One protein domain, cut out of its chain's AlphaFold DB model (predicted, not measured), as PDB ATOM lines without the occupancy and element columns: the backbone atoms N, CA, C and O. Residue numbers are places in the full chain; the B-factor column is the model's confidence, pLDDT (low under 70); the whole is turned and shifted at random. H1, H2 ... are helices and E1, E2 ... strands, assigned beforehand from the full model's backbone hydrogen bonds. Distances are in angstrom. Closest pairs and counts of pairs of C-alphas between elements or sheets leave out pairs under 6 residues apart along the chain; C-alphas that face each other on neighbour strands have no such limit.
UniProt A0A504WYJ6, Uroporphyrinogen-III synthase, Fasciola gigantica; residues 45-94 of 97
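This is residues 45 to 94 of the 97 residues of the protein "Uroporphyrinogen-III synthase" of Fasciola gigantica (UniProt A0A504WYJ6). Picture a small open frame: a narrow ribbon of two parallel strands, E1 and E2, makes one side, and the helix H2 makes the opposite side, with few close approaches between them. The short helix H3 sits where both strands finish, beside the first residue of H2, while the short helix H1 lies at a far corner, apart from E2 and H3. The 50 printed residues hold three named helices and two named strands, in the order H1, E1, H2, E2, H3, and the class is mixed, helices and strands. The whole is compact, with a radius of gyration of the C-alphas of 10.6 A, and spans 28 by 23 by 14 A.

Start with E1: find C-alpha 59 at (129.819, 155.395, 252.105), from which the strand runs 10.2 A to residue 62. Its partner E2, residues 83 to 86, is 10.1 A long. From C-alpha 65 at (114.746, 158.222, 244.111), H2 runs 12.3 A to residue 73. H3, residues 89 to 92, is 4.9 A long and ends at C-alpha 92, at (118.346, 151.356, 242.848). H1, residues 45 to 48, is 5.2 A long.

Look first at the sheet, E1 and E2, parallel neighbours whose directions differ by 15 degrees. C-alphas 59 and 83 face each other at 4.7 A; N 60 and O 83, 2.9 A, and N 62 and O 85, 2.8 A, are within hydrogen-bond range. E1, H2 and E2 form a strand-helix-strand unit, two parallel neighbour strands with a helix between them along the chain, and its crossover is right-handed. The closest C-alphas of E1 and H2 are those of Phe 62 and Val 68, 6.4 A apart. H3 touches H2, with the C-alphas of Pro 65 and Thr 91 closest, at 4.3 A. H1 and H2 only just touch, with 3 pairs of C-alphas within 8 A, the closest being those of Leu 47 and Phe 71 at 7.0 A. H1 is apart from E2 and from H3. In H2 every O i to N i+4 pair is within hydrogen-bond range; H1 and H3 are too short for such a pair.

The two C-alphas farthest apart are those of Glu 55 and Pro 89, at 28.6 A. The printed part runs from residue 45 to 94 and has no cut. The links from E1 to H2 and from E2 to H3 are tight, those from H1 to E1 and from H2 to E2 are short, and no link is long. In the B-factor column you will find a mean pLDDT of the printed part of 92.8, and no printed residue is under 70.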
ATOM      1  N   ASP A  45     122.198 173.289 247.304       92.38
ATOM      2  CA  ASP A  45     123.366 174.137 247.599       92.38
ATOM      3  C   ASP A  45     124.229 173.586 248.739       92.38
ATOM      4  O   ASP A  45     125.453 173.517 248.645       92.38
ATOM      5  N   ARG A  46     123.584 173.119 249.814       87.75
ATOM      6  CA  ARG A  46     124.284 172.482 250.940       87.75
ATOM      7  C   ARG A  46     124.894 171.145 250.557       87.75
ATOM      8  O   ARG A  46     125.930 170.781 251.099       87.75
ATOM      9  N   LEU A  47     124.249 170.418 249.649       92.38
ATOM     10  CA  LEU A  47     124.735 169.132 249.176       92.38
ATOM     11  C   LEU A  47     125.944 169.315 248.249       92.38
ATOM     12  O   LEU A  47     126.900 168.558 248.343       92.38
ATOM     13  N   ALA A  48     125.965 170.373 247.435       93.94
ATOM     14  CA  ALA A  48     127.079 170.697 246.548       93.94
ATOM     15  C   ALA A  48     128.390 170.966 247.309       93.94
ATOM     16  O   ALA A  48     129.465 170.696 246.784       93.94
ATOM     17  N   ALA A  49     128.324 171.420 248.567       92.69
ATOM     18  CA  ALA A  49     129.503 171.588 249.421       92.69
ATOM     19  C   ALA A  49     130.250 170.267 249.712       92.69
ATOM     20  O   ALA A  49     131.404 170.291 250.130       92.69
ATOM     21  N   TYR A  50     129.625 169.113 249.460       92.69
ATOM     22  CA  TYR A  50     130.184 167.786 249.711       92.69
ATOM     23  C   TYR A  50     130.933 167.194 248.502       92.69
ATOM     24  O   TYR A  50     131.042 165.977 248.400       92.69
ATOM     25  N   GLN A  51     131.490 167.991 247.579       91.50
ATOM     26  CA  GLN A  51     132.236 167.432 246.430       91.50
ATOM     27  C   GLN A  51     133.392 166.500 246.844       91.50
ATOM     28  O   GLN A  51     133.640 165.489 246.182       91.50
ATOM     29  N   SER A  52     134.052 166.794 247.968       92.44
ATOM     30  CA  SER A  52     135.123 165.984 248.562       92.44
ATOM     31  C   SER A  52     134.636 165.037 249.670       92.44
ATOM     32  O   SER A  52     135.417 164.631 250.527       92.44
ATOM     33  N   TRP A  53     133.355 164.632 249.670       93.19
ATOM     34  CA  TRP A  53     132.769 163.789 250.728       93.19
ATOM     35  C   TRP A  53     133.574 162.522 251.045       93.19
ATOM     36  O   TRP A  53     133.593 162.092 252.193       93.19
ATOM     37  N   ARG A  54     134.283 161.962 250.057       93.94
ATOM     38  CA  ARG A  54     135.123 160.760 250.200       93.94
ATOM     39  C   ARG A  54     136.277 160.927 251.192       93.94
ATOM     40  O   ARG A  54     136.769 159.935 251.712       93.94
ATOM     41  N   GLU A  55     136.707 162.157 251.462       94.44
ATOM     42  CA  GLU A  55     137.749 162.446 252.458       94.44
ATOM     43  C   GLU A  55     137.227 162.336 253.897       94.44
ATOM     44  O   GLU A  55     138.006 162.167 254.831       94.44
ATOM     45  N   SER A  56     135.908 162.433 254.086       93.31
ATOM     46  CA  SER A  56     135.263 162.509 255.402       93.31
ATOM     47  C   SER A  56     134.223 161.413 255.653       93.31
ATOM     48  O   SER A  56     133.830 161.207 256.799       93.31
ATOM     49  N   HIS A  57     133.782 160.694 254.618       95.06
ATOM     50  CA  HIS A  57     132.733 159.679 254.700       95.06
ATOM     51  C   HIS A  57     133.110 158.446 253.873       95.06
ATOM     52  O   HIS A  57     133.561 158.557 252.735       95.06
ATOM     53  N   GLY A  58     132.881 157.257 254.438       95.56
ATOM     54  CA  GLY A  58     133.230 155.984 253.795       95.56
ATOM     55  C   GLY A  58     132.159 155.401 252.868       95.56
ATOM     56  O   GLY A  58     132.447 154.448 252.151       95.56
ATOM     57  N   ALA A  59     130.930 155.923 252.893       94.81
ATOM     58  CA  ALA A  59     129.819 155.395 252.105       94.81
ATOM     59  C   ALA A  59     128.721 156.444 251.866       94.81
ATOM     60  O   ALA A  59     128.616 157.420 252.610       94.81
ATOM     61  N   ILE A  60     127.869 156.187 250.871       94.06
ATOM     62  CA  ILE A  60     126.619 156.916 250.616       94.06
ATOM     63  C   ILE A  60     125.429 155.982 250.864       94.06
ATOM     64  O   ILE A  60     125.486 154.793 250.554       94.06
ATOM     65  N   VAL A  61     124.334 156.527 251.398       95.56
ATOM     66  CA  VAL A  61     123.063 155.811 251.556       95.56
ATOM     67  C   VAL A  61     121.948 156.578 250.848       95.56
ATOM     68  O   VAL A  61     121.661 157.720 251.206       95.56
ATOM     69  N   PHE A  62     121.275 155.944 249.886       96.19
ATOM     70  CA  PHE A  62     120.080 156.487 249.241       96.19
ATOM     71  C   PHE A  62     118.826 155.739 249.672       96.19
ATOM     72  O   PHE A  62     118.686 154.536 249.465       96.19
ATOM     73  N   THR A  63     117.868 156.474 250.229       96.00
ATOM     74  CA  THR A  63     116.596 155.914 250.710       96.00
ATOM     75  C   THR A  63     115.392 156.318 249.867       96.00
ATOM     76  O   THR A  63     114.276 155.880 250.134       96.00
ATOM     77  N   SER A  64     115.594 157.156 248.846       93.44
ATOM     78  CA  SER A  64     114.548 157.537 247.903       93.44
ATOM     79  C   SER A  64     115.128 157.920 246.537       93.44
ATOM     80  O   SER A  64     116.242 158.457 246.485       93.44
ATOM     81  N   PRO A  65     114.358 157.754 245.445       91.81
ATOM     82  CA  PRO A  65     114.746 158.222 244.111       91.81
ATOM     83  C   PRO A  65     115.106 159.714 244.091       91.81
ATOM     84  O   PRO A  65     116.073 160.133 243.460       91.81
ATOM     85  N   ARG A  66     114.369 160.520 244.866       91.06
ATOM     86  CA  ARG A  66     114.611 161.961 245.004       91.06
ATOM     87  C   ARG A  66     115.965 162.262 245.641       91.06
ATOM     88  O   ARG A  66     116.606 163.225 245.245       91.06
ATOM     89  N   GLY A  67     116.438 161.440 246.578       93.56
ATOM     90  CA  GLY A  67     117.780 161.591 247.147       93.56
ATOM     91  C   GLY A  67     118.878 161.450 246.091       93.56
ATOM     92  O   GLY A  67     119.801 162.262 246.051       93.56
ATOM     93  N   VAL A  68     118.734 160.476 245.189       93.94
ATOM     94  CA  VAL A  68     119.667 160.270 244.069       93.94
ATOM     95  C   VAL A  68     119.617 161.453 243.102       93.94
ATOM     96  O   VAL A  68     120.651 162.019 242.753       93.94
ATOM     97  N   ASN A  69     118.415 161.902 242.732       92.25
ATOM     98  CA  ASN A  69     118.247 163.068 241.864       92.25
ATOM     99  C   ASN A  69     118.845 164.339 242.483       92.25
ATOM    100  O   ASN A  69     119.486 165.114 241.777       92.25
ATOM    101  N   ALA A  70     118.666 164.556 243.789       94.06
ATOM    102  CA  ALA A  70     119.249 165.690 244.500       94.06
ATOM    103  C   ALA A  70     120.781 165.663 244.441       94.06
ATOM    104  O   ALA A  70     121.396 166.690 244.172       94.06
ATOM    105  N   PHE A  71     121.381 164.488 244.649       94.62
ATOM    106  CA  PHE A  71     122.825 164.273 244.569       94.62
ATOM    107  C   PHE A  71     123.377 164.628 243.186       94.62
ATOM    108  O   PHE A  71     124.288 165.451 243.085       94.62
ATOM    109  N   THR A  72     122.754 164.120 242.121       92.62
ATOM    110  CA  THR A  72     123.144 164.447 240.742       92.62
ATOM    111  C   THR A  72     122.933 165.928 240.424       92.62
ATOM    112  O   THR A  72     123.814 166.573 239.858       92.62
ATOM    113  N   LYS A  73     121.793 166.515 240.824       93.50
ATOM    114  CA  LYS A  73     121.505 167.949 240.626       93.50
ATOM    115  C   LYS A  73     122.473 168.859 241.384       93.50
ATOM    116  O   LYS A  73     122.752 169.956 240.916       93.50
ATOM    117  N   ALA A  74     123.000 168.408 242.520       95.25
ATOM    118  CA  ALA A  74     124.031 169.110 243.279       95.25
ATOM    119  C   ALA A  74     125.435 169.009 242.644       95.25
ATOM    120  O   ALA A  74     126.397 169.523 243.211       95.25
ATOM    121  N   GLY A  75     125.568 168.350 241.486       94.19
ATOM    122  CA  GLY A  75     126.840 168.166 240.789       94.19
ATOM    123  C   GLY A  75     127.727 167.081 241.400       94.19
ATOM    124  O   GLY A  75     128.905 166.994 241.058       94.19
ATOM    125  N   LEU A  76     127.189 166.260 242.305       93.81
ATOM    126  CA  LEU A  76     127.906 165.120 242.855       93.81
ATOM    127  C   LEU A  76     127.764 163.913 241.925       93.81
ATOM    128  O   LEU A  76     126.744 163.715 241.264       93.81
ATOM    129  N   SER A  77     128.793 163.077 241.904       91.12
ATOM    130  CA  SER A  77     128.808 161.816 241.169       91.12
ATOM    131  C   SER A  77     129.425 160.713 242.023       91.12
ATOM    132  O   SER A  77     130.317 160.959 242.850       91.12
ATOM    133  N   GLY A  78     128.924 159.493 241.847       88.88
ATOM    134  CA  GLY A  78     129.534 158.299 242.414       88.88
ATOM    135  C   GLY A  78     130.646 157.756 241.520       88.88
ATOM    136  O   GLY A  78     130.805 158.154 240.365       88.88
ATOM    137  N   ARG A  79     131.445 156.861 242.089       91.06
ATOM    138  CA  ARG A  79     132.483 156.066 241.433       91.06
ATOM    139  C   ARG A  79     132.184 154.597 241.707       91.06
ATOM    140  O   ARG A  79     131.666 154.270 242.770       91.06
ATOM    141  N   SER A  80     132.621 153.710 240.820       89.44
ATOM    142  CA  SER A  80     132.489 152.258 241.007       89.44
ATOM    143  C   SER A  80     133.190 151.716 242.262       89.44
ATOM    144  O   SER A  80     132.874 150.625 242.727       89.44
ATOM    145  N   THR A  81     134.146 152.466 242.819       91.38
ATOM    146  CA  THR A  81     134.840 152.136 244.073       91.38
ATOM    147  C   THR A  81     134.089 152.582 245.325       91.38
ATOM    148  O   THR A  81     134.513 152.246 246.428       91.38
ATOM    149  N   ASP A  82     133.034 153.385 245.188       93.06
ATOM    150  CA  ASP A  82     132.302 153.901 246.336       93.06
ATOM    151  C   ASP A  82     131.389 152.830 246.927       93.06
ATOM    152  O   ASP A  82     130.705 152.094 246.216       93.06
ATOM    153  N   ILE A  83     131.316 152.793 248.255       94.56
ATOM    154  CA  ILE A  83     130.324 151.979 248.950       94.56
ATOM    155  C   ILE A  83     128.993 152.739 248.919       94.56
ATOM    156  O   ILE A  83     128.858 153.801 249.530       94.56
ATOM    157  N   CYS A  84     128.009 152.197 248.203       94.31
ATOM    158  CA  CYS A  84     126.672 152.770 248.075       94.31
ATOM    159  C   CYS A  84     125.622 151.775 248.579       94.31
ATOM    160  O   CYS A  84     125.521 150.657 248.074       94.31
ATOM    161  N   PHE A  85     124.829 152.183 249.569       95.12
ATOM    162  CA  PHE A  85     123.668 151.432 250.037       95.12
ATOM    163  C   PHE A  85     122.395 152.069 249.502       95.12
ATOM    164  O   PHE A  85     122.218 153.285 249.585       95.12
ATOM    165  N   VAL A  86     121.476 151.250 249.001       95.25
ATOM    166  CA  VAL A  86     120.229 151.737 248.413       95.25
ATOM    167  C   VAL A  86     119.031 151.011 249.010       95.25
ATOM    168  O   VAL A  86     119.047 149.794 249.180       95.25
ATOM    169  N   VAL A  87     117.973 151.764 249.316       95.50
ATOM    170  CA  VAL A  87     116.685 151.223 249.760       95.50
ATOM    171  C   VAL A  87     115.643 151.401 248.662       95.50
ATOM    172  O   VAL A  87     115.350 152.517 248.227       95.50
ATOM    173  N   GLY A  88     115.036 150.283 248.262       93.31
ATOM    174  CA  GLY A  88     113.927 150.243 247.315       93.31
ATOM    175  C   GLY A  88     114.373 150.127 245.848       93.31
ATOM    176  O   GLY A  88     115.269 150.860 245.422       93.31
ATOM    177  N   PRO A  89     113.717 149.274 245.035       91.62
ATOM    178  CA  PRO A  89     114.069 149.091 243.622       91.62
ATOM    179  C   PRO A  89     113.993 150.376 242.787       91.62
ATOM    180  O   PRO A  89     114.802 150.580 241.888       91.62
ATOM    181  N   SER A  90     113.050 151.272 243.094       88.69
ATOM    182  CA  SER A  90     112.924 152.559 242.397       88.69
ATOM    183  C   SER A  90     114.128 153.470 242.628       88.69
ATOM    184  O   SER A  90     114.478 154.249 241.748       88.69
ATOM    185  N   THR A  91     114.756 153.386 243.802       92.06
ATOM    186  CA  THR A  91     115.979 154.133 244.103       92.06
ATOM    187  C   THR A  91     117.180 153.467 243.435       92.06
ATOM    188  O   THR A  91     118.001 154.160 242.841       92.06
ATOM    189  N   ASP A  92     117.258 152.131 243.472       90.50
ATOM    190  CA  ASP A  92     118.346 151.356 242.848       90.50
ATOM    191  C   ASP A  92     118.418 151.575 241.334       90.50
ATOM    192  O   ASP A  92     119.500 151.695 240.769       90.50
ATOM    193  N   ALA A  93     117.268 151.727 240.673       88.38
ATOM    194  CA  ALA A  93     117.210 152.039 239.248       88.38
ATOM    195  C   ALA A  93     117.930 153.352 238.873       88.38
ATOM    196  O   ALA A  93     118.362 153.492 237.732       88.38
ATOM    197  N   LEU A  94     118.065 154.291 239.816       84.31
ATOM    198  CA  LEU A  94     118.737 155.578 239.615       84.31
ATOM    199  C   LEU A  94     120.139 155.623 240.237       84.31
ATOM    200  O   LEU A  94     120.991 156.363 239.761       84.31
TER     201      LEU A  94